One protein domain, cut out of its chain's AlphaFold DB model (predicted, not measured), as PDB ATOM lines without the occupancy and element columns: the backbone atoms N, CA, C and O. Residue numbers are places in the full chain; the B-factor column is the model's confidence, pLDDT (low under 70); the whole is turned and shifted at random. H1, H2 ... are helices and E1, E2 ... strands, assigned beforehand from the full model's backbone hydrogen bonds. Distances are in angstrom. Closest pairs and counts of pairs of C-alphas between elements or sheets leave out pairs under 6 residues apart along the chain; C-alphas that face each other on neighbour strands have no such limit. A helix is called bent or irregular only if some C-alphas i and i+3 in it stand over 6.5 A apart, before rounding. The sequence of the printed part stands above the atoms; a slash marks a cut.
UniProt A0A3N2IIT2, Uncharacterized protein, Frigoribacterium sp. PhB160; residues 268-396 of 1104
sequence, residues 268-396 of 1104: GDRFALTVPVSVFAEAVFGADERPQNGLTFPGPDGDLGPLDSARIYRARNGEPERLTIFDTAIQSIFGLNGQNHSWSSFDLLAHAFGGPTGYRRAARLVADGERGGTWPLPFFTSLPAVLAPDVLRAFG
ATOM      1  N   GLY A 268      39.119   5.556  31.892       84.44
ATOM      2  CA  GLY A 268      39.479   4.495  30.945       84.44
ATOM      3  C   GLY A 268      39.369   4.914  29.476       84.44
ATOM      4  O   GLY A 268      40.241   4.564  28.687       84.44
ATOM      5  N   ASP A 269      38.363   5.721  29.122       82.75
ATOM      6  CA  ASP A 269      38.190   6.237  27.757       82.75
ATOM      7  C   ASP A 269      39.296   7.253  27.432       82.75
ATOM      8  O   ASP A 269      39.914   7.175  26.370       82.75
ATOM      9  N   ARG A 270      39.639   8.132  28.391       87.12
ATOM     10  CA  ARG A 270      40.803   9.029  28.273       87.12
ATOM     11  C   ARG A 270      42.102   8.260  28.086       87.12
ATOM     12  O   ARG A 270      42.903   8.622  27.227       87.12
ATOM     13  N   PHE A 271      42.310   7.204  28.870       88.75
ATOM     14  CA  PHE A 271      43.500   6.362  28.765       88.75
ATOM     15  C   PHE A 271      43.595   5.691  27.398       88.75
ATOM     16  O   PHE A 271      44.632   5.787  26.749       88.75
ATOM     17  N   ALA A 272      42.499   5.101  26.914       90.56
ATOM     18  CA  ALA A 272      42.446   4.473  25.598       90.56
ATOM     19  C   ALA A 272      42.701   5.466  24.450       90.56
ATOM     20  O   ALA A 272      43.354   5.115  23.469       90.56
ATOM     21  N   LEU A 273      42.199   6.701  24.562       84.06
ATOM     22  CA  LEU A 273      42.388   7.755  23.559       84.06
ATOM     23  C   LEU A 273      43.792   8.371  23.584       84.06
ATOM     24  O   LEU A 273      44.301   8.775  22.540       84.06
ATOM     25  N   THR A 274      44.411   8.461  24.762       85.06
ATOM     26  CA  THR A 274      45.700   9.146  24.954       85.06
ATOM     27  C   THR A 274      46.888   8.202  24.812       85.06
ATOM     28  O   THR A 274      47.968   8.633  24.414       85.06
ATOM     29  N   VAL A 275      46.708   6.921  25.143       89.69
ATOM     30  CA  VAL A 275      47.762   5.904  25.125       89.69
ATOM     31  C   VAL A 275      47.469   4.908  24.002       89.69
ATOM     32  O   VAL A 275      46.624   4.023  24.186       89.69
ATOM     33  N   PRO A 276      48.157   5.013  22.847       91.06
ATOM     34  CA  PRO A 276      48.026   4.047  21.764       91.06
ATOM     35  C   PRO A 276      48.286   2.624  22.256       91.06
ATOM     36  O   PRO A 276      49.198   2.380  23.050       91.06
ATOM     37  N   VAL A 277      47.480   1.673  21.784       91.50
ATOM     38  CA  VAL A 277      47.589   0.270  22.206       91.50
ATOM     39  C   VAL A 277      48.934  -0.355  21.827       91.50
ATOM     40  O   VAL A 277      49.428  -1.184  22.582       91.50
ATOM     41  N   SER A 278      49.555   0.082  20.726       88.38
ATOM     42  CA  SER A 278      50.932  -0.270  20.350       88.38
ATOM     43  C   SER A 278      51.944   0.133  21.422       88.38
ATOM     44  O   SER A 278      52.624  -0.726  21.976       88.38
ATOM     45  N   VAL A 279      51.966   1.418  21.789       88.44
ATOM     46  CA  VAL A 279      52.860   1.974  22.822       88.44
ATOM     47  C   VAL A 279      52.647   1.286  24.170       88.44
ATOM     48  O   VAL A 279      53.601   0.985  24.883       88.44
ATOM     49  N   PHE A 280      51.391   1.016  24.531       92.44
ATOM     50  CA  PHE A 280      51.067   0.293  25.757       92.44
ATOM     51  C   PHE A 280      51.584  -1.153  25.731       92.44
ATOM     52  O   PHE A 280      52.178  -1.608  26.707       92.44
ATOM     53  N   ALA A 281      51.365  -1.874  24.628       91.19
ATOM     54  CA  ALA A 281      51.778  -3.266  24.500       91.19
ATOM     55  C   ALA A 281      53.307  -3.422  24.498       91.19
ATOM     56  O   ALA A 281      53.823  -4.330  25.149       91.19
ATOM     57  N   GLU A 282      54.025  -2.505  23.851       90.19
ATOM     58  CA  GLU A 282      55.488  -2.429  23.897       90.19
ATOM     59  C   GLU A 282      55.978  -2.147  25.326       90.19
ATOM     60  O   GLU A 282      56.753  -2.919  25.890       90.19
ATOM     61  N   ALA A 283      55.468  -1.091  25.967       87.25
ATOM     62  CA  ALA A 283      55.963  -0.649  27.270       87.25
ATOM     63  C   ALA A 283      55.653  -1.617  28.425       87.25
ATOM     64  O   ALA A 283      56.405  -1.670  29.398       87.25
ATOM     65  N   VAL A 284      54.532  -2.343  28.357       89.50
ATOM     66  CA  VAL A 284      54.059  -3.205  29.455       89.50
ATOM     67  C   VAL A 284      54.363  -4.677  29.212       89.50
ATOM     68  O   VAL A 284      54.664  -5.387  30.171       89.50
ATOM     69  N   PHE A 285      54.293  -5.137  27.961       90.12
ATOM     70  CA  PHE A 285      54.461  -6.550  27.609       90.12
ATOM     71  C   PHE A 285      55.693  -6.828  26.740       90.12
ATOM     72  O   PHE A 285      55.908  -7.980  26.381       90.12
ATOM     73  N   GLY A 286      56.500  -5.813  26.410       87.31
ATOM     74  CA  GLY A 286      57.712  -5.972  25.602       87.31
ATOM     75  C   GLY A 286      57.437  -6.351  24.148       87.31
ATOM     76  O   GLY A 286      58.275  -6.993  23.528       87.31
ATOM     77  N   ALA A 287      56.247  -6.035  23.629       90.06
ATOM     78  CA  ALA A 287      55.868  -6.393  22.269       90.06
ATOM     79  C   ALA A 287      56.581  -5.531  21.214       90.06
ATOM     80  O   ALA A 287      56.629  -4.311  21.347       90.06
ATOM     81  N   ASP A 288      57.050  -6.156  20.134       86.81
ATOM     82  CA  ASP A 288      57.748  -5.489  19.030       86.81
ATOM     83  C   ASP A 288      56.787  -5.177  17.870       86.81
ATOM     84  O   ASP A 288      56.115  -6.074  17.343       86.81
ATOM     85  N   GLU A 289      56.740  -3.916  17.418       83.69
ATOM     86  CA  GLU A 289      56.003  -3.535  16.201       83.69
ATOM     87  C   GLU A 289      56.757  -4.000  14.937       83.69
ATOM     88  O   GLU A 289      57.965  -3.814  14.773       83.69
ATOM     89  N   ARG A 290      56.023  -4.611  14.004       82.56
ATOM     90  CA  ARG A 290      56.509  -5.152  12.728       82.56
ATOM     91  C   ARG A 290      55.919  -4.369  11.538       82.56
ATOM     92  O   ARG A 290      54.913  -3.665  11.681       82.56
ATOM     93  N   PRO A 291      56.495  -4.486  10.322       73.62
ATOM     94  CA  PRO A 291      55.923  -3.883   9.115       73.62
ATOM     95  C   PRO A 291      54.453  -4.280   8.893       73.62
ATOM     96  O   PRO A 291      54.027  -5.359   9.281       73.62
ATOM     97  N   GLN A 292      53.678  -3.426   8.216       76.00
ATOM     98  CA  GLN A 292      52.243  -3.651   7.945       76.00
ATOM     99  C   GLN A 292      51.342  -3.717   9.197       76.00
ATOM    100  O   GLN A 292      50.277  -4.340   9.159       76.00
ATOM    101  N   ASN A 293      51.721  -3.005  10.267       82.88
ATOM    102  CA  ASN A 293      50.985  -2.916  11.534       82.88
ATOM    103  C   ASN A 293      50.922  -4.247  12.315       82.88
ATOM    104  O   ASN A 293      49.962  -4.463  13.056       82.88
ATOM    105  N   GLY A 294      51.877  -5.159  12.117       86.62
ATOM    106  CA  GLY A 294      51.992  -6.380  12.919       86.62
ATOM    107  C   GLY A 294      52.574  -6.089  14.304       86.62
ATOM    108  O   GLY A 294      53.318  -5.126  14.469       86.62
ATOM    109  N   LEU A 295      52.241  -6.909  15.298       87.38
ATOM    110  CA  LEU A 295      52.839  -6.867  16.632       87.38
ATOM    111  C   LEU A 295      53.202  -8.294  17.056       87.38
ATOM    112  O   LEU A 295      52.382  -9.203  16.893       87.38
ATOM    113  N   THR A 296      54.400  -8.480  17.606       87.25
ATOM    114  CA  THR A 296      54.875  -9.769  18.130       87.25
ATOM    115  C   THR A 296      55.106  -9.650  19.635       87.25
ATOM    116  O   THR A 296      55.774  -8.718  20.069       87.25
ATOM    117  N   PHE A 297      54.565 -10.569  20.441       88.50
ATOM    118  CA  PHE A 297      54.780 -10.575  21.894       88.50
ATOM    119  C   PHE A 297      55.907 -11.543  22.290       88.50
ATOM    120  O   PHE A 297      55.946 -12.652  21.753       88.50
ATOM    121  N   PRO A 298      56.773 -11.186  23.252       86.00
ATOM    122  CA  PRO A 298      57.825 -12.068  23.742       86.00
ATOM    123  C   PRO A 298      57.263 -13.124  24.703       86.00
ATOM    124  O   PRO A 298      56.263 -12.904  25.382       86.00
ATOM    125  N   GLY A 299      57.926 -14.272  24.798       83.06
ATOM    126  CA  GLY A 299      57.634 -15.332  25.761       83.06
ATOM    127  C   GLY A 299      58.904 -15.861  26.428       83.06
ATOM    128  O   GLY A 299      60.013 -15.555  25.984       83.06
ATOM    129  N   PRO A 300      58.773 -16.672  27.493       73.88
ATOM    130  CA  PRO A 300      59.911 -17.197  28.251       73.88
ATOM    131  C   PRO A 300      60.873 -18.061  27.415       73.88
ATOM    132  O   PRO A 300      62.053 -18.126  27.751       73.88
ATOM    133  N   ASP A 301      60.394 -18.660  26.318       76.81
ATOM    134  CA  ASP A 301      61.164 -19.551  25.434       76.81
ATOM    135  C   ASP A 301      61.395 -18.967  24.015       76.81
ATOM    136  O   ASP A 301      61.834 -19.682  23.112       76.81
ATOM    137  N   GLY A 302      61.094 -17.679  23.796       74.44
ATOM    138  CA  GLY A 302      61.101 -17.008  22.484       74.44
ATOM    139  C   GLY A 302      59.778 -16.294  22.179       74.44
ATOM    140  O   GLY A 302      58.905 -16.229  23.040       74.44
ATOM    141  N   ASP A 303      59.618 -15.750  20.968       74.94
ATOM    142  CA  ASP A 303      58.393 -15.041  20.554       74.94
ATOM    143  C   ASP A 303      57.147 -15.943  20.672       74.94
ATOM    144  O   ASP A 303      57.127 -17.085  20.202       74.94
ATOM    145  N   LEU A 304      56.077 -15.425  21.284       68.56
ATOM    146  CA  LEU A 304      54.786 -16.102  21.376       68.56
ATOM    147  C   LEU A 304      54.021 -15.943  20.052       68.56
ATOM    148  O   LEU A 304      53.502 -14.868  19.735       68.56
ATOM    149  N   GLY A 305      53.914 -17.042  19.301       60.12
ATOM    150  CA  GLY A 305      53.088 -17.151  18.091       60.12
ATOM    151  C   GLY A 305      53.850 -16.989  16.764       60.12
ATOM    152  O   GLY A 305      55.071 -16.844  16.750       60.12
ATOM    153  N   PRO A 306      53.155 -17.058  15.608       57.91
ATOM    154  CA  PRO A 306      53.751 -16.752  14.307       57.91
ATOM    155  C   PRO A 306      54.192 -15.277  14.238       57.91
ATOM    156  O   PRO A 306      53.731 -14.456  15.025       57.91
ATOM    157  N   LEU A 307      55.026 -14.926  13.248       56.75
ATOM    158  CA  LEU A 307      55.610 -13.578  13.080       56.75
ATOM    159  C   LEU A 307      54.582 -12.412  13.083       56.75
ATOM    160  O   LEU A 307      54.975 -11.286  13.365       56.75
ATOM    161  N   ASP A 308      53.289 -12.685  12.853       58.56
ATOM    162  CA  ASP A 308      52.163 -11.736  12.932       58.56
ATOM    163  C   ASP A 308      51.103 -12.180  13.972       58.56
ATOM    164  O   ASP A 308      49.956 -12.490  13.630       58.56
ATOM    165  N   SER A 309      51.464 -12.258  15.255       71.81
ATOM    166  CA  SER A 309      50.555 -12.762  16.298       71.81
ATOM    167  C   SER A 309      49.428 -11.787  16.684       71.81
ATOM    168  O   SER A 309      48.355 -12.215  17.137       71.81
ATOM    169  N   ALA A 310      49.601 -10.491  16.406       84.25
ATOM    170  CA  ALA A 310      48.550  -9.480  16.475       84.25
ATOM    171  C   ALA A 310      48.693  -8.404  15.380       84.25
ATOM    172  O   ALA A 310      49.766  -8.211  14.813       84.25
ATOM    173  N   ARG A 311      47.606  -7.682  15.073       88.06
ATOM    174  CA  ARG A 311      47.605  -6.538  14.142       88.06
ATOM    175  C   ARG A 311      46.966  -5.304  14.760       88.06
ATOM    176  O   ARG A 311      45.881  -5.373  15.338       88.06
ATOM    177  N   ILE A 312      47.620  -4.168  14.562       87.88
ATOM    178  CA  ILE A 312      47.155  -2.848  14.965       87.88
ATOM    179  C   ILE A 312      46.217  -2.275  13.895       87.88
ATOM    180  O   ILE A 312      46.518  -2.240  12.699       87.88
ATOM    181  N   TYR A 313      45.087  -1.753  14.350       85.38
ATOM    182  CA  TYR A 313      44.140  -0.967  13.578       85.38
ATOM    183  C   TYR A 313      44.203   0.472  14.081       85.38
ATOM    184  O   TYR A 313      43.659   0.817  15.133       85.38
ATOM    185  N   ARG A 314      44.893   1.313  13.308       79.56
ATOM    186  CA  ARG A 314      45.007   2.747  13.580       79.56
ATOM    187  C   ARG A 314      43.661   3.423  13.308       79.56
ATOM    188  O   ARG A 314      43.074   3.257  12.237       79.56
ATOM    189  N   ALA A 315      43.163   4.145  14.302       67.38
ATOM    190  CA  ALA A 315      41.858   4.793  14.281       67.38
ATOM    191  C   ALA A 315      41.762   5.949  13.263       67.38
ATOM    192  O   ALA A 315      42.767   6.548  12.878       67.38
ATOM    193  N   ARG A 316      40.533   6.307  12.853       53.25
ATOM    194  CA  ARG A 316      40.233   7.547  12.108       53.25
ATOM    195  C   ARG A 316      39.529   8.535  13.041       53.25
ATOM    196  O   ARG A 316      38.506   8.191  13.608       53.25
ATOM    197  N   ASN A 317      40.050   9.760  13.145       50.41
ATOM    198  CA  ASN A 317      39.443  10.924  13.812       50.41
ATOM    199  C   ASN A 317      38.741  10.653  15.165       50.41
ATOM    200  O   ASN A 317      37.515  10.607  15.226       50.41
ATOM    201  N   GLY A 318      39.516  10.615  16.255       62.53
ATOM    202  CA  GLY A 318      38.989  10.675  17.630       62.53
ATOM    203  C   GLY A 318      38.578   9.335  18.250       62.53
ATOM    204  O   GLY A 318      37.977   9.338  19.317       62.53
ATOM    205  N   GLU A 319      38.894   8.211  17.608       74.44
ATOM    206  CA  GLU A 319      38.765   6.865  18.185       74.44
ATOM    207  C   GLU A 319      40.125   6.358  18.717       74.44
ATOM    208  O   GLU A 319      41.167   6.775  18.203       74.44
ATOM    209  N   PRO A 320      40.146   5.464  19.726       82.50
ATOM    210  CA  PRO A 320      41.380   4.873  20.241       82.50
ATOM    211  C   PRO A 320      41.940   3.821  19.276       82.50
ATOM    212  O   PRO A 320      41.190   3.111  18.601       82.50
ATOM    213  N   GLU A 321      43.266   3.686  19.230       87.75
ATOM    214  CA  GLU A 321      43.932   2.614  18.485       87.75
ATOM    215  C   GLU A 321      43.536   1.242  19.046       87.75
ATOM    216  O   GLU A 321      43.429   1.073  20.264       87.75
ATOM    217  N   ARG A 322      43.308   0.259  18.167       89.94
ATOM    218  CA  ARG A 322      42.882  -1.083  18.582       89.94
ATOM    219  C   ARG A 322      43.824  -2.168  18.087       89.94
ATOM    220  O   ARG A 322      44.297  -2.115  16.959       89.94
ATOM    221  N   LEU A 323      44.046  -3.181  18.914       88.56
ATOM    222  CA  LEU A 323      44.870  -4.349  18.627       88.56
ATOM    223  C   LEU A 323      43.967  -5.569  18.458       88.56
ATOM    224  O   LEU A 323      43.174  -5.856  19.345       88.56
ATOM    225  N   THR A 324      44.097  -6.307  17.360       89.62
ATOM    226  CA  THR A 324      43.474  -7.630  17.203       89.62
ATOM    227  C   THR A 324      44.560  -8.689  17.308       89.62
ATOM    228  O   THR A 324      45.394  -8.822  16.419       89.62
ATOM    229  N   ILE A 325      44.549  -9.435  18.401       86.25
ATOM    230  CA  ILE A 325      45.347 -10.638  18.647       86.25
ATOM    231  C   ILE A 325      44.693 -11.814  17.916       86.25
ATOM    232  O   ILE A 325      43.531 -12.120  18.180       86.25
ATOM    233  N   PHE A 326      45.415 -12.468  17.005       81.44
ATOM    234  CA  PHE A 326      44.929 -13.648  16.272       81.44
ATOM    235  C   PHE A 326      45.446 -14.958  16.866       81.44
ATOM    236  O   PHE A 326      44.840 -16.009  16.665       81.44
ATOM    237  N   ASP A 327      46.561 -14.891  17.588       83.56
ATOM    238  CA  ASP A 327      47.186 -16.052  18.195       83.56
ATOM    239  C   ASP A 327      46.389 -16.553  19.411       83.56
ATOM    240  O   ASP A 327      46.115 -15.812  20.360       83.56
ATOM    241  N   THR A 328      46.008 -17.832  19.387       78.81
ATOM    242  CA  THR A 328      45.159 -18.428  20.427       78.81
ATOM    243  C   THR A 328      45.879 -18.598  21.763       78.81
ATOM    244  O   THR A 328      45.212 -18.618  22.799       78.81
ATOM    245  N   ALA A 329      47.212 -18.706  21.773       80.19
ATOM    246  CA  ALA A 329      47.980 -18.774  23.013       80.19
ATOM    247  C   ALA A 329      47.974 -17.410  23.711       80.19
ATOM    248  O   ALA A 329      47.643 -17.333  24.895       80.19
ATOM    249  N   ILE A 330      48.208 -16.325  22.965       83.06
ATOM    250  CA  ILE A 330      48.136 -14.960  23.511       83.06
ATOM    251  C   ILE A 330      46.708 -14.609  23.944       83.06
ATOM    252  O   ILE A 330      46.511 -14.046  25.020       83.06
ATOM    253  N   GLN A 331      45.691 -14.998  23.170       84.62
ATOM    254  CA  GLN A 331      44.296 -14.813  23.578       84.62
ATOM    255  C   GLN A 331      43.987 -15.503  24.916       84.62
ATOM    256  O   GLN A 331      43.360 -14.898  25.785       84.62
ATOM    257  N   SER A 332      44.464 -16.734  25.107       81.06
ATOM    258  CA  SER A 332      44.273 -17.483  26.353       81.06
ATOM    259  C   SER A 332      44.918 -16.789  27.560       81.06
ATOM    260  O   SER A 332      44.291 -16.706  28.615       81.06
ATOM    261  N   ILE A 333      46.119 -16.213  27.396       83.38
ATOM    262  CA  ILE A 333      46.843 -15.497  28.466       83.38
ATOM    263  C   ILE A 333      46.010 -14.332  29.028       83.38
ATOM    264  O   ILE A 333      45.952 -14.139  30.242       83.38
ATOM    265  N   PHE A 334      45.314 -13.588  28.167       82.00
ATOM    266  CA  PHE A 334      44.440 -12.478  28.570       82.00
ATOM    267  C   PHE A 334      42.996 -12.911  28.910       82.00
ATOM    268  O   PHE A 334      42.134 -12.066  29.177       82.00
ATOM    269  N   GLY A 335      42.698 -14.216  28.898       76.62
ATOM    270  CA  GLY A 335      41.348 -14.741  29.128       76.62
ATOM    271  C   GLY A 335      40.348 -14.355  28.029       76.62
ATOM    272  O   GLY A 335      39.169 -14.136  28.310       76.62
ATOM    273  N   LEU A 336      40.821 -14.223  26.788       80.88
ATOM    274  CA  LEU A 336      40.038 -13.866  25.606       80.88
ATOM    275  C   LEU A 336      39.462 -15.139  24.963       80.88
ATOM    276  O   LEU A 336      40.090 -16.193  24.928       80.88
ATOM    277  N   ASN A 337      38.233 -15.067  24.458       64.19
ATOM    278  CA  ASN A 337      37.404 -16.233  24.124       64.19
ATOM    279  C   ASN A 337      37.465 -16.678  22.646       64.19
ATOM    280  O   ASN A 337      36.463 -17.155  22.108       64.19
ATOM    281  N   GLY A 338      38.611 -16.537  21.970       57.84
ATOM    282  CA  GLY A 338      38.788 -17.067  20.607       57.84
ATOM    283  C   GLY A 338      38.111 -16.272  19.483       57.84
ATOM    284  O   GLY A 338      38.115 -16.708  18.333       57.84
ATOM    285  N   GLN A 339      37.472 -15.143  19.787       56.56
ATOM    286  CA  GLN A 339      36.809 -14.292  18.799       56.56
ATOM    287  C   GLN A 339      37.765 -13.183  18.332       56.56
ATOM    288  O   GLN A 339      38.497 -12.623  19.146       56.56
ATOM    289  N   ASN A 340      37.744 -12.850  17.033       58.12
ATOM    290  CA  ASN A 340      38.532 -11.772  16.404       58.12
ATOM    291  C   ASN A 340      38.086 -10.373  16.888       58.12
ATOM    292  O   ASN A 340      37.593  -9.564  16.098       58.12
ATOM    293  N   HIS A 341      38.176 -10.096  18.185       71.31
ATOM    294  CA  HIS A 341      37.885  -8.787  18.755       71.31
ATOM    295  C   HIS A 341      39.107  -7.870  18.645       71.31
ATOM    296  O   HIS A 341      40.240  -8.330  18.552       71.31
ATOM    297  N   SER A 342      38.865  -6.561  18.648       82.69
ATOM    298  CA  SER A 342      39.920  -5.550  18.670       82.69
ATOM    299  C   SER A 342      39.872  -4.818  20.009       82.69
ATOM    300  O   SER A 342      38.816  -4.306  20.382       82.69
ATOM    301  N   TRP A 343      41.002  -4.758  20.705       88.31
ATOM    302  CA  TRP A 343      41.139  -4.296  22.087       88.31
ATOM    303  C   TRP A 343      41.907  -2.975  22.161       88.31
ATOM    304  O   TRP A 343      42.881  -2.791  21.435       88.31
ATOM    305  N   SER A 344      41.485  -2.049  23.024       93.12
ATOM    306  CA  SER A 344      42.243  -0.828  23.339       93.12
ATOM    307  C   SER A 344      43.322  -1.082  24.406       93.12
ATOM    308  O   SER A 344      43.369  -2.151  25.017       93.12
ATOM    309  N   SER A 345      44.169  -0.084  24.682       93.06
ATOM    310  CA  SER A 345      45.142  -0.139  25.788       93.06
ATOM    311  C   SER A 345      44.473  -0.350  27.153       93.06
ATOM    312  O   SER A 345      44.983  -1.106  27.981       93.06
ATOM    313  N   PHE A 346      43.295   0.246  27.383       93.69
ATOM    314  CA  PHE A 346      42.538   0.047  28.622       93.69
ATOM    315  C   PHE A 346      41.968  -1.373  28.738       93.69
ATOM    316  O   PHE A 346      42.010  -1.959  29.820       93.69
ATOM    317  N   ASP A 347      41.483  -1.944  27.632       91.00
ATOM    318  CA  ASP A 347      40.948  -3.310  27.620       91.00
ATOM    319  C   ASP A 347      42.052  -4.325  27.934       91.00
ATOM    320  O   ASP A 347      41.871  -5.183  28.797       91.00
ATOM    321  N   LEU A 348      43.230  -4.193  27.309       90.44
ATOM    322  CA  LEU A 348      44.374  -5.062  27.605       90.44
ATOM    323  C   LEU A 348      44.797  -4.969  29.076       90.44
ATOM    324  O   LEU A 348      45.019  -5.997  29.716       90.44
ATOM    325  N   LEU A 349      44.841  -3.757  29.643       92.38
ATOM    326  CA  LEU A 349      45.137  -3.559  31.062       92.38
ATOM    327  C   LEU A 349      44.085  -4.220  31.968       92.38
ATOM    328  O   LEU A 349      44.435  -4.894  32.934       92.38
ATOM    329  N   ALA A 350      42.797  -4.050  31.664       90.62
ATOM    330  CA  ALA A 350      41.706  -4.648  32.430       90.62
ATOM    331  C   ALA A 350      41.749  -6.181  32.392       90.62
ATOM    332  O   ALA A 350      41.581  -6.830  33.427       90.62
ATOM    333  N   HIS A 351      42.021  -6.758  31.223       87.62
ATOM    334  CA  HIS A 351      42.148  -8.201  31.047       87.62
ATOM    335  C   HIS A 351      43.393  -8.770  31.745       87.62
ATOM    336  O   HIS A 351      43.310  -9.841  32.349       87.62
ATOM    337  N   ALA A 352      44.494  -8.013  31.804       88.56
ATOM    338  CA  ALA A 352      45.697  -8.387  32.552       88.56
ATOM    339  C   ALA A 352      45.496  -8.470  34.086       88.56
ATOM    340  O   ALA A 352      46.338  -9.035  34.789       88.56
ATOM    341  N   PHE A 353      44.376  -7.959  34.622       85.56
ATOM    342  CA  PHE A 353      43.986  -8.097  36.035       85.56
ATOM    343  C   PHE A 353      43.108  -9.323  36.350       85.56
ATOM    344  O   PHE A 353      42.752  -9.511  37.516       85.56
ATOM    345  N   GLY A 354      42.767 -10.159  35.360       68.31
ATOM    346  CA  GLY A 354      42.092 -11.444  35.584       68.31
ATOM    347  C   GLY A 354      40.558 -11.400  35.581       68.31
ATOM    348  O   GLY A 354      39.915 -11.783  36.559       68.31
ATOM    349  N   GLY A 355      39.948 -10.988  34.464       62.69
ATOM    350  CA  GLY A 355      38.510 -11.176  34.210       62.69
ATOM    351  C   GLY A 355      37.600  -9.989  34.592       62.69
ATOM    352  O   GLY A 355      38.063  -8.850  34.653       62.69
ATOM    353  N   PRO A 356      36.285 -10.205  34.832       54.53
ATOM    354  CA  PRO A 356      35.272  -9.133  34.880       54.53
ATOM    355  C   PRO A 356      35.493  -8.051  35.951       54.53
ATOM    356  O   PRO A 356      35.031  -6.921  35.803       54.53
ATOM    357  N   THR A 357      36.204  -8.369  37.037       71.94
ATOM    358  CA  THR A 357      36.553  -7.411  38.102       71.94
ATOM    359  C   THR A 357      37.788  -6.565  37.766       71.94
ATOM    360  O   THR A 357      38.013  -5.533  38.408       71.94
ATOM    361  N   GLY A 358      38.549  -6.948  36.733       81.50
ATOM    362  CA  GLY A 358      39.765  -6.282  36.273       81.50
ATOM    363  C   GLY A 358      39.535  -4.856  35.777       81.50
ATOM    364  O   GLY A 358      40.345  -3.980  36.059       81.50
ATOM    365  N   TYR A 359      38.370  -4.569  35.188       85.69
ATOM    366  CA  TYR A 359      38.004  -3.218  34.739       85.69
ATOM    367  C   TYR A 359      37.964  -2.193  35.881       85.69
ATOM    368  O   TYR A 359      38.405  -1.059  35.712       85.69
ATOM    369  N   ARG A 360      37.488  -2.578  37.075       81.31
ATOM    370  CA  ARG A 360      37.471  -1.672  38.240       81.31
ATOM    371  C   ARG A 360      38.874  -1.423  38.788       81.31
ATOM    372  O   ARG A 360      39.168  -0.314  39.223       81.31
ATOM    373  N   ARG A 361      39.734  -2.448  38.769       84.81
ATOM    374  CA  ARG A 361      41.136  -2.337  39.201       84.81
ATOM    375  C   ARG A 361      41.948  -1.485  38.228       84.81
ATOM    376  O   ARG A 361      42.628  -0.571  38.679       84.81
ATOM    377  N   ALA A 362      41.783  -1.706  36.924       89.75
ATOM    378  CA  ALA A 362      42.378  -0.885  35.876       89.75
ATOM    379  C   ALA A 362      41.920   0.574  35.978       89.75
ATOM    380  O   ALA A 362      42.758   1.465  36.017       89.75
ATOM    381  N   ALA A 363      40.614   0.832  36.121       87.00
ATOM    382  CA  ALA A 363      40.097   2.193  36.270       87.00
ATOM    383  C   ALA A 363      40.701   2.921  37.482       87.00
ATOM    384  O   ALA A 363      41.087   4.082  37.369       87.00
ATOM    385  N   ARG A 364      40.818   2.237  38.628       84.75
ATOM    386  CA  ARG A 364      41.425   2.807  39.838       84.75
ATOM    387  C   ARG A 364      42.913   3.094  39.648       84.75
ATOM    388  O   ARG A 364      43.357   4.183  39.977       84.75
ATOM    389  N   LEU A 365      43.660   2.154  39.072       85.62
ATOM    390  CA  LEU A 365      45.094   2.305  38.843       85.62
ATOM    391  C   LEU A 365      45.411   3.426  37.847       85.62
ATOM    392  O   LEU A 365      46.307   4.232  38.083       85.62
ATOM    393  N   VAL A 366      44.651   3.500  36.752       89.62
ATOM    394  CA  VAL A 366      44.783   4.559  35.747       89.62
ATOM    395  C   VAL A 366      44.447   5.922  36.359       89.62
ATOM    396  O   VAL A 366      45.185   6.874  36.111       89.62
ATOM    397  N   ALA A 367      43.405   6.013  37.196       85.31
ATOM    398  CA  ALA A 367      43.066   7.239  37.924       85.31
ATOM    399  C   ALA A 367      44.152   7.651  38.929       85.31
ATOM    400  O   ALA A 367      44.496   8.827  39.016       85.31
ATOM    401  N   ASP A 368      44.739   6.691  39.650       79.81
ATOM    402  CA  ASP A 368      45.819   6.955  40.605       79.81
ATOM    403  C   ASP A 368      47.101   7.454  39.905       79.81
ATOM    404  O   ASP A 368      47.834   8.272  40.478       79.81
ATOM    405  N   GLY A 369      47.344   6.989  38.671       79.19
ATOM    406  CA  GLY A 369      48.462   7.382  37.807       79.19
ATOM    407  C   GLY A 369      48.283   8.709  37.058       79.19
ATOM    408  O   GLY A 369      49.268   9.268  36.590       79.19
ATOM    409  N   GLU A 370      47.066   9.255  36.979       81.62
ATOM    410  CA  GLU A 370      46.726  10.462  36.201       81.62
ATOM    411  C   GLU A 370      47.119  11.790  36.895       81.62
ATOM    412  O   GLU A 370      46.736  12.877  36.456       81.62
ATOM    413  N   ARG A 371      47.901  11.751  37.987       60.09
ATOM    414  CA  ARG A 371      48.354  12.950  38.722       60.09
ATOM    415  C   ARG A 371      49.331  13.787  37.879       60.09
ATOM    416  O   ARG A 371      50.540  13.716  38.069       60.09
ATOM    417  N   GLY A 372      48.800  14.582  36.951       56.66
ATOM    418  CA  GLY A 372      49.570  15.446  36.049       56.66
ATOM    419  C   GLY A 372      48.994  15.612  34.636       56.66
ATOM    420  O   GLY A 372      49.548  16.388  33.865       56.66
ATOM    421  N   GLY A 373      47.894  14.927  34.289       58.50
ATOM    422  CA  GLY A 373      47.210  15.078  32.992       58.50
ATOM    423  C   GLY A 373      47.763  14.226  31.840       58.50
ATOM    424  O   GLY A 373      47.184  14.233  30.759       58.50
ATOM    425  N   THR A 374      48.838  13.467  32.061       70.06
ATOM    426  CA  THR A 374      49.356  12.438  31.143       70.06
ATOM    427  C   THR A 374      49.870  11.237  31.941       70.06
ATOM    428  O   THR A 374      50.222  11.384  33.111       70.06
ATOM    429  N   TRP A 375      49.915  10.048  31.329       83.44
ATOM    430  CA  TRP A 375      50.515   8.845  31.925       83.44
ATOM    431  C   TRP A 375      51.984   8.749  31.498       83.44
ATOM    432  O   TRP A 375      52.255   8.442  30.335       83.44
ATOM    433  N   PRO A 376      52.949   9.060  32.381       77.50
ATOM    434  CA  PRO A 376      54.353   9.121  31.997       77.50
ATOM    435  C   PRO A 376      54.969   7.712  31.961       77.50
ATOM    436  O   PRO A 376      54.453   6.783  32.577       77.50
ATOM    437  N   LEU A 377      56.124   7.549  31.309       74.38
ATOM    438  CA  LEU A 377      56.847   6.268  31.238       74.38
ATOM    439  C   LEU A 377      57.006   5.537  32.597       74.38
ATOM    440  O   LEU A 377      56.760   4.330  32.630       74.38
ATOM    441  N   PRO A 378      57.293   6.225  33.729       78.12
ATOM    442  CA  PRO A 378      57.341   5.600  35.053       78.12
ATOM    443  C   PRO A 378      56.056   4.867  35.464       78.12
ATOM    444  O   PRO A 378      56.128   3.852  36.158       78.12
ATOM    445  N   PHE A 379      54.884   5.349  35.028       84.44
ATOM    446  CA  PHE A 379      53.608   4.675  35.266       84.44
ATOM    447  C   PHE A 379      53.596   3.314  34.569       84.44
ATOM    448  O   PHE A 379      53.402   2.303  35.241       84.44
ATOM    449  N   PHE A 380      53.904   3.262  33.269       82.56
ATOM    450  CA  PHE A 380      53.925   2.008  32.505       82.56
ATOM    451  C   PHE A 380      54.952   1.013  33.048       82.56
ATOM    452  O   PHE A 380      54.619  -0.150  33.249       82.56
ATOM    453  N   THR A 381      56.153   1.477  33.408       78.62
ATOM    454  CA  THR A 381      57.196   0.613  33.987       78.62
ATOM    455  C   THR A 381      56.837   0.061  35.371       78.62
ATOM    456  O   THR A 381      57.435  -0.915  35.815       78.62
ATOM    457  N   SER A 382      55.863   0.662  36.065       81.12
ATOM    458  CA  SER A 382      55.373   0.172  37.360       81.12
ATOM    459  C   SER A 382      54.254  -0.869  37.238       81.12
ATOM    460  O   SER A 382      54.042  -1.646  38.171       81.12
ATOM    461  N   LEU A 383      53.559  -0.921  36.093       86.06
ATOM    462  CA  LEU A 383      52.406  -1.803  35.884       86.06
ATOM    463  C   LEU A 383      52.739  -3.289  36.072       86.06
ATOM    464  O   LEU A 383      51.958  -3.955  36.753       86.06
ATOM    465  N   PRO A 384      53.879  -3.823  35.587       87.19
ATOM    466  CA  PRO A 384      54.206  -5.231  35.784       87.19
ATOM    467  C   PRO A 384      54.201  -5.686  37.246       87.19
ATOM    468  O   PRO A 384      53.901  -6.838  37.521       87.19
ATOM    469  N   ALA A 385      54.464  -4.800  38.212       79.75
ATOM    470  CA  ALA A 385      54.469  -5.163  39.629       79.75
ATOM    471  C   ALA A 385      53.067  -5.455  40.206       79.75
ATOM    472  O   ALA A 385      52.967  -5.963  41.323       79.75
ATOM    473  N   VAL A 386      51.996  -5.110  39.482       82.00
ATOM    474  CA  VAL A 386      50.606  -5.246  39.947       82.00
ATOM    475  C   VAL A 386      49.732  -6.133  39.054       82.00
ATOM    476  O   VAL A 386      48.595  -6.418  39.431       82.00
ATOM    477  N   LEU A 387      50.230  -6.584  37.896       87.94
ATOM    478  CA  LEU A 387      49.490  -7.481  36.998       87.94
ATOM    479  C   LEU A 387      49.349  -8.897  37.574       87.94
ATOM    480  O   LEU A 387      50.056  -9.292  38.504       87.94
ATOM    481  N   ALA A 388      48.425  -9.681  37.010       85.31
ATOM    482  CA  ALA A 388      48.238 -11.068  37.414       85.31
ATOM    483  C   ALA A 388      49.536 -11.889  37.203       85.31
ATOM    484  O   ALA A 388      50.118 -11.830  36.116       85.31
ATOM    485  N   PRO A 389      49.981 -12.696  38.192       82.25
ATOM    486  CA  PRO A 389      51.232 -13.457  38.103       82.25
ATOM    487  C   PRO A 389      51.332 -14.381  36.884       82.25
ATOM    488  O   PRO A 389      52.417 -14.558  36.334       82.25
ATOM    489  N   ASP A 390      50.206 -14.951  36.448       79.19
ATOM    490  CA  ASP A 390      50.157 -15.850  35.291       79.19
ATOM    491  C   ASP A 390      50.394 -15.103  33.971       79.19
ATOM    492  O   ASP A 390      51.056 -15.628  33.079       79.19
ATOM    493  N   VAL A 391      49.945 -13.845  33.876       84.06
ATOM    494  CA  VAL A 391      50.192 -12.973  32.718       84.06
ATOM    495  C   VAL A 391      51.676 -12.609  32.646       84.06
ATOM    496  O   VAL A 391      52.296 -12.749  31.598       84.06
ATOM    497  N   LEU A 392      52.280 -12.215  33.771       84.06
ATOM    498  CA  LEU A 392      53.705 -11.860  33.832       84.06
ATOM    499  C   LEU A 392      54.612 -13.036  33.467       84.06
ATOM    500  O   LEU A 392      55.553 -12.881  32.691       84.06
ATOM    501  N   ARG A 393      54.297 -14.226  33.994       84.38
ATOM    502  CA  ARG A 393      55.032 -15.457  33.692       84.38
ATOM    503  C   ARG A 393      54.960 -15.800  32.208       84.38
ATOM    504  O   ARG A 393      55.960 -16.231  31.643       84.38
ATOM    505  N   ALA A 394      53.800 -15.593  31.588       83.56
ATOM    506  CA  ALA A 394      53.599 -15.899  30.183       83.56
ATOM    507  C   ALA A 394      54.432 -15.007  29.248       83.56
ATOM    508  O   ALA A 394      54.905 -15.506  28.238       83.56
ATOM    509  N   PHE A 395      54.682 -13.746  29.611       85.56
ATOM    510  CA  PHE A 395      55.522 -12.822  28.830       85.56
ATOM    511  C   PHE A 395      56.994 -12.774  29.293       85.56
ATOM    512  O   PHE A 395      57.742 -11.888  28.891       85.56
ATOM    513  N   GLY A 396      57.431 -13.689  30.171       81.25
ATOM    514  CA  GLY A 396      58.814 -13.720  30.674       81.25
ATOM    515  C   GLY A 396      59.204 -12.515  31.547       81.25
ATOM    516  O   GLY A 396      60.388 -12.247  31.753       81.25
TER     517      GLY A 396
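AT A GLANCE: This is residues 268 to 396 of the 1104 residues of an uncharacterized protein of Frigoribacterium sp. PhB160 (UniProt A0A3N2IIT2). A small branched sheet of five short strands makes a wall, with helix H2 over one face and along its longest strand, E2. H2 and H4 lie in the middle; H1 and H5 pack on H4, H6 packs on H2, and H3 and H7 lie near the end of the sheet where E2 and E3 pair. The printed part has 129 residues with seven named helices and five named strands, in the order H1 H2 E1 E2 E3 E4 E5 H3 H4 H5 H6 H7; the class is mixed, and the neighbour strands are antiparallel. The whole is compact, with a radius of gyration of the C-alphas of 13.7 A and spans of 39, 35 and 25 A.

HOW THE PARTS SIT: E2, residues 294 to 299, has three neighbours in staggered pairing. E1, residues 288 to 290, lies on one side of it beside 294 to 296, with N 290 and O 294 2.8 A apart; E4, residues 310 to 313, lies on the other side beside 294 to 295, with N 295 and O 310 2.8 A apart. E3, residues 302 to 304, pairs with 297 to 299, with N 304 and O 297 2.8 A apart. E1 E2 E3 form a meander, each strand the antiparallel neighbour of the one before. E5, residues 322 to 325, forms a hairpin with E4, with N 313 and O 322 2.7 A apart. H2, residues 277 to 285, is on the sheet at a height of 8.2 A, over E2 and along the strands, at 11 degrees on the local plane. H3, residues 328 to 333, is on the same face, over none of the strands. The hub, H4, residues 345 to 351, only grazes the sheet; it touches H2 at a steep tilt of 48 degrees, closest at the C-alphas of Val 277 and Ser 345, 4.4 A. H5, residues 358 to 369, touches H4 with residues 358 to 362 alone, closest at the C-alphas of Ala 350 and Tyr 359, 4.6 A. H1, residues 268 to 274, touches H4, closest at the C-alphas of Ala 272 and Ser 345, 5.3 A. H6, residues 377 to 385, touches H2, closest at the C-alphas of Val 284 and Phe 380, 6.0 A. H7, residues 389 to 394, only just touches H3, with 3 pairs of C-alphas within 8 A, closest Ile 333 and Val 391, 6.0 A. Every O i to N i+4 pair is within hydrogen-bond range in H1, H2, H3, H4, H5 and H7, and 3 of 5 in H6.

IN THESE COORDINATES: H1 begins at C-alpha 268 (39.479, 4.495, 30.945). E2, 16.6 A long, begins at C-alpha 294 (51.992, -6.380, 12.919). H5 measures 16.3 A, and H6 14.4 A; H6 is irregular, but only just, with C-alphas 381 and 384 6.8 A apart. H7 ends at C-alpha 394 (53.599, -15.899, 30.183).

THE WHOLE: The C-alphas farthest apart, of Asp 301 and Asn 317, are 39.2 A apart. The printed part has no cut, and its one long link is H3 to H4, 11 residues. Mean pLDDT of the printed part is 80.6; residues 304 to 308, 315 to 318, 337 to 340, 354 to 356 and 371 to 373 are under 70.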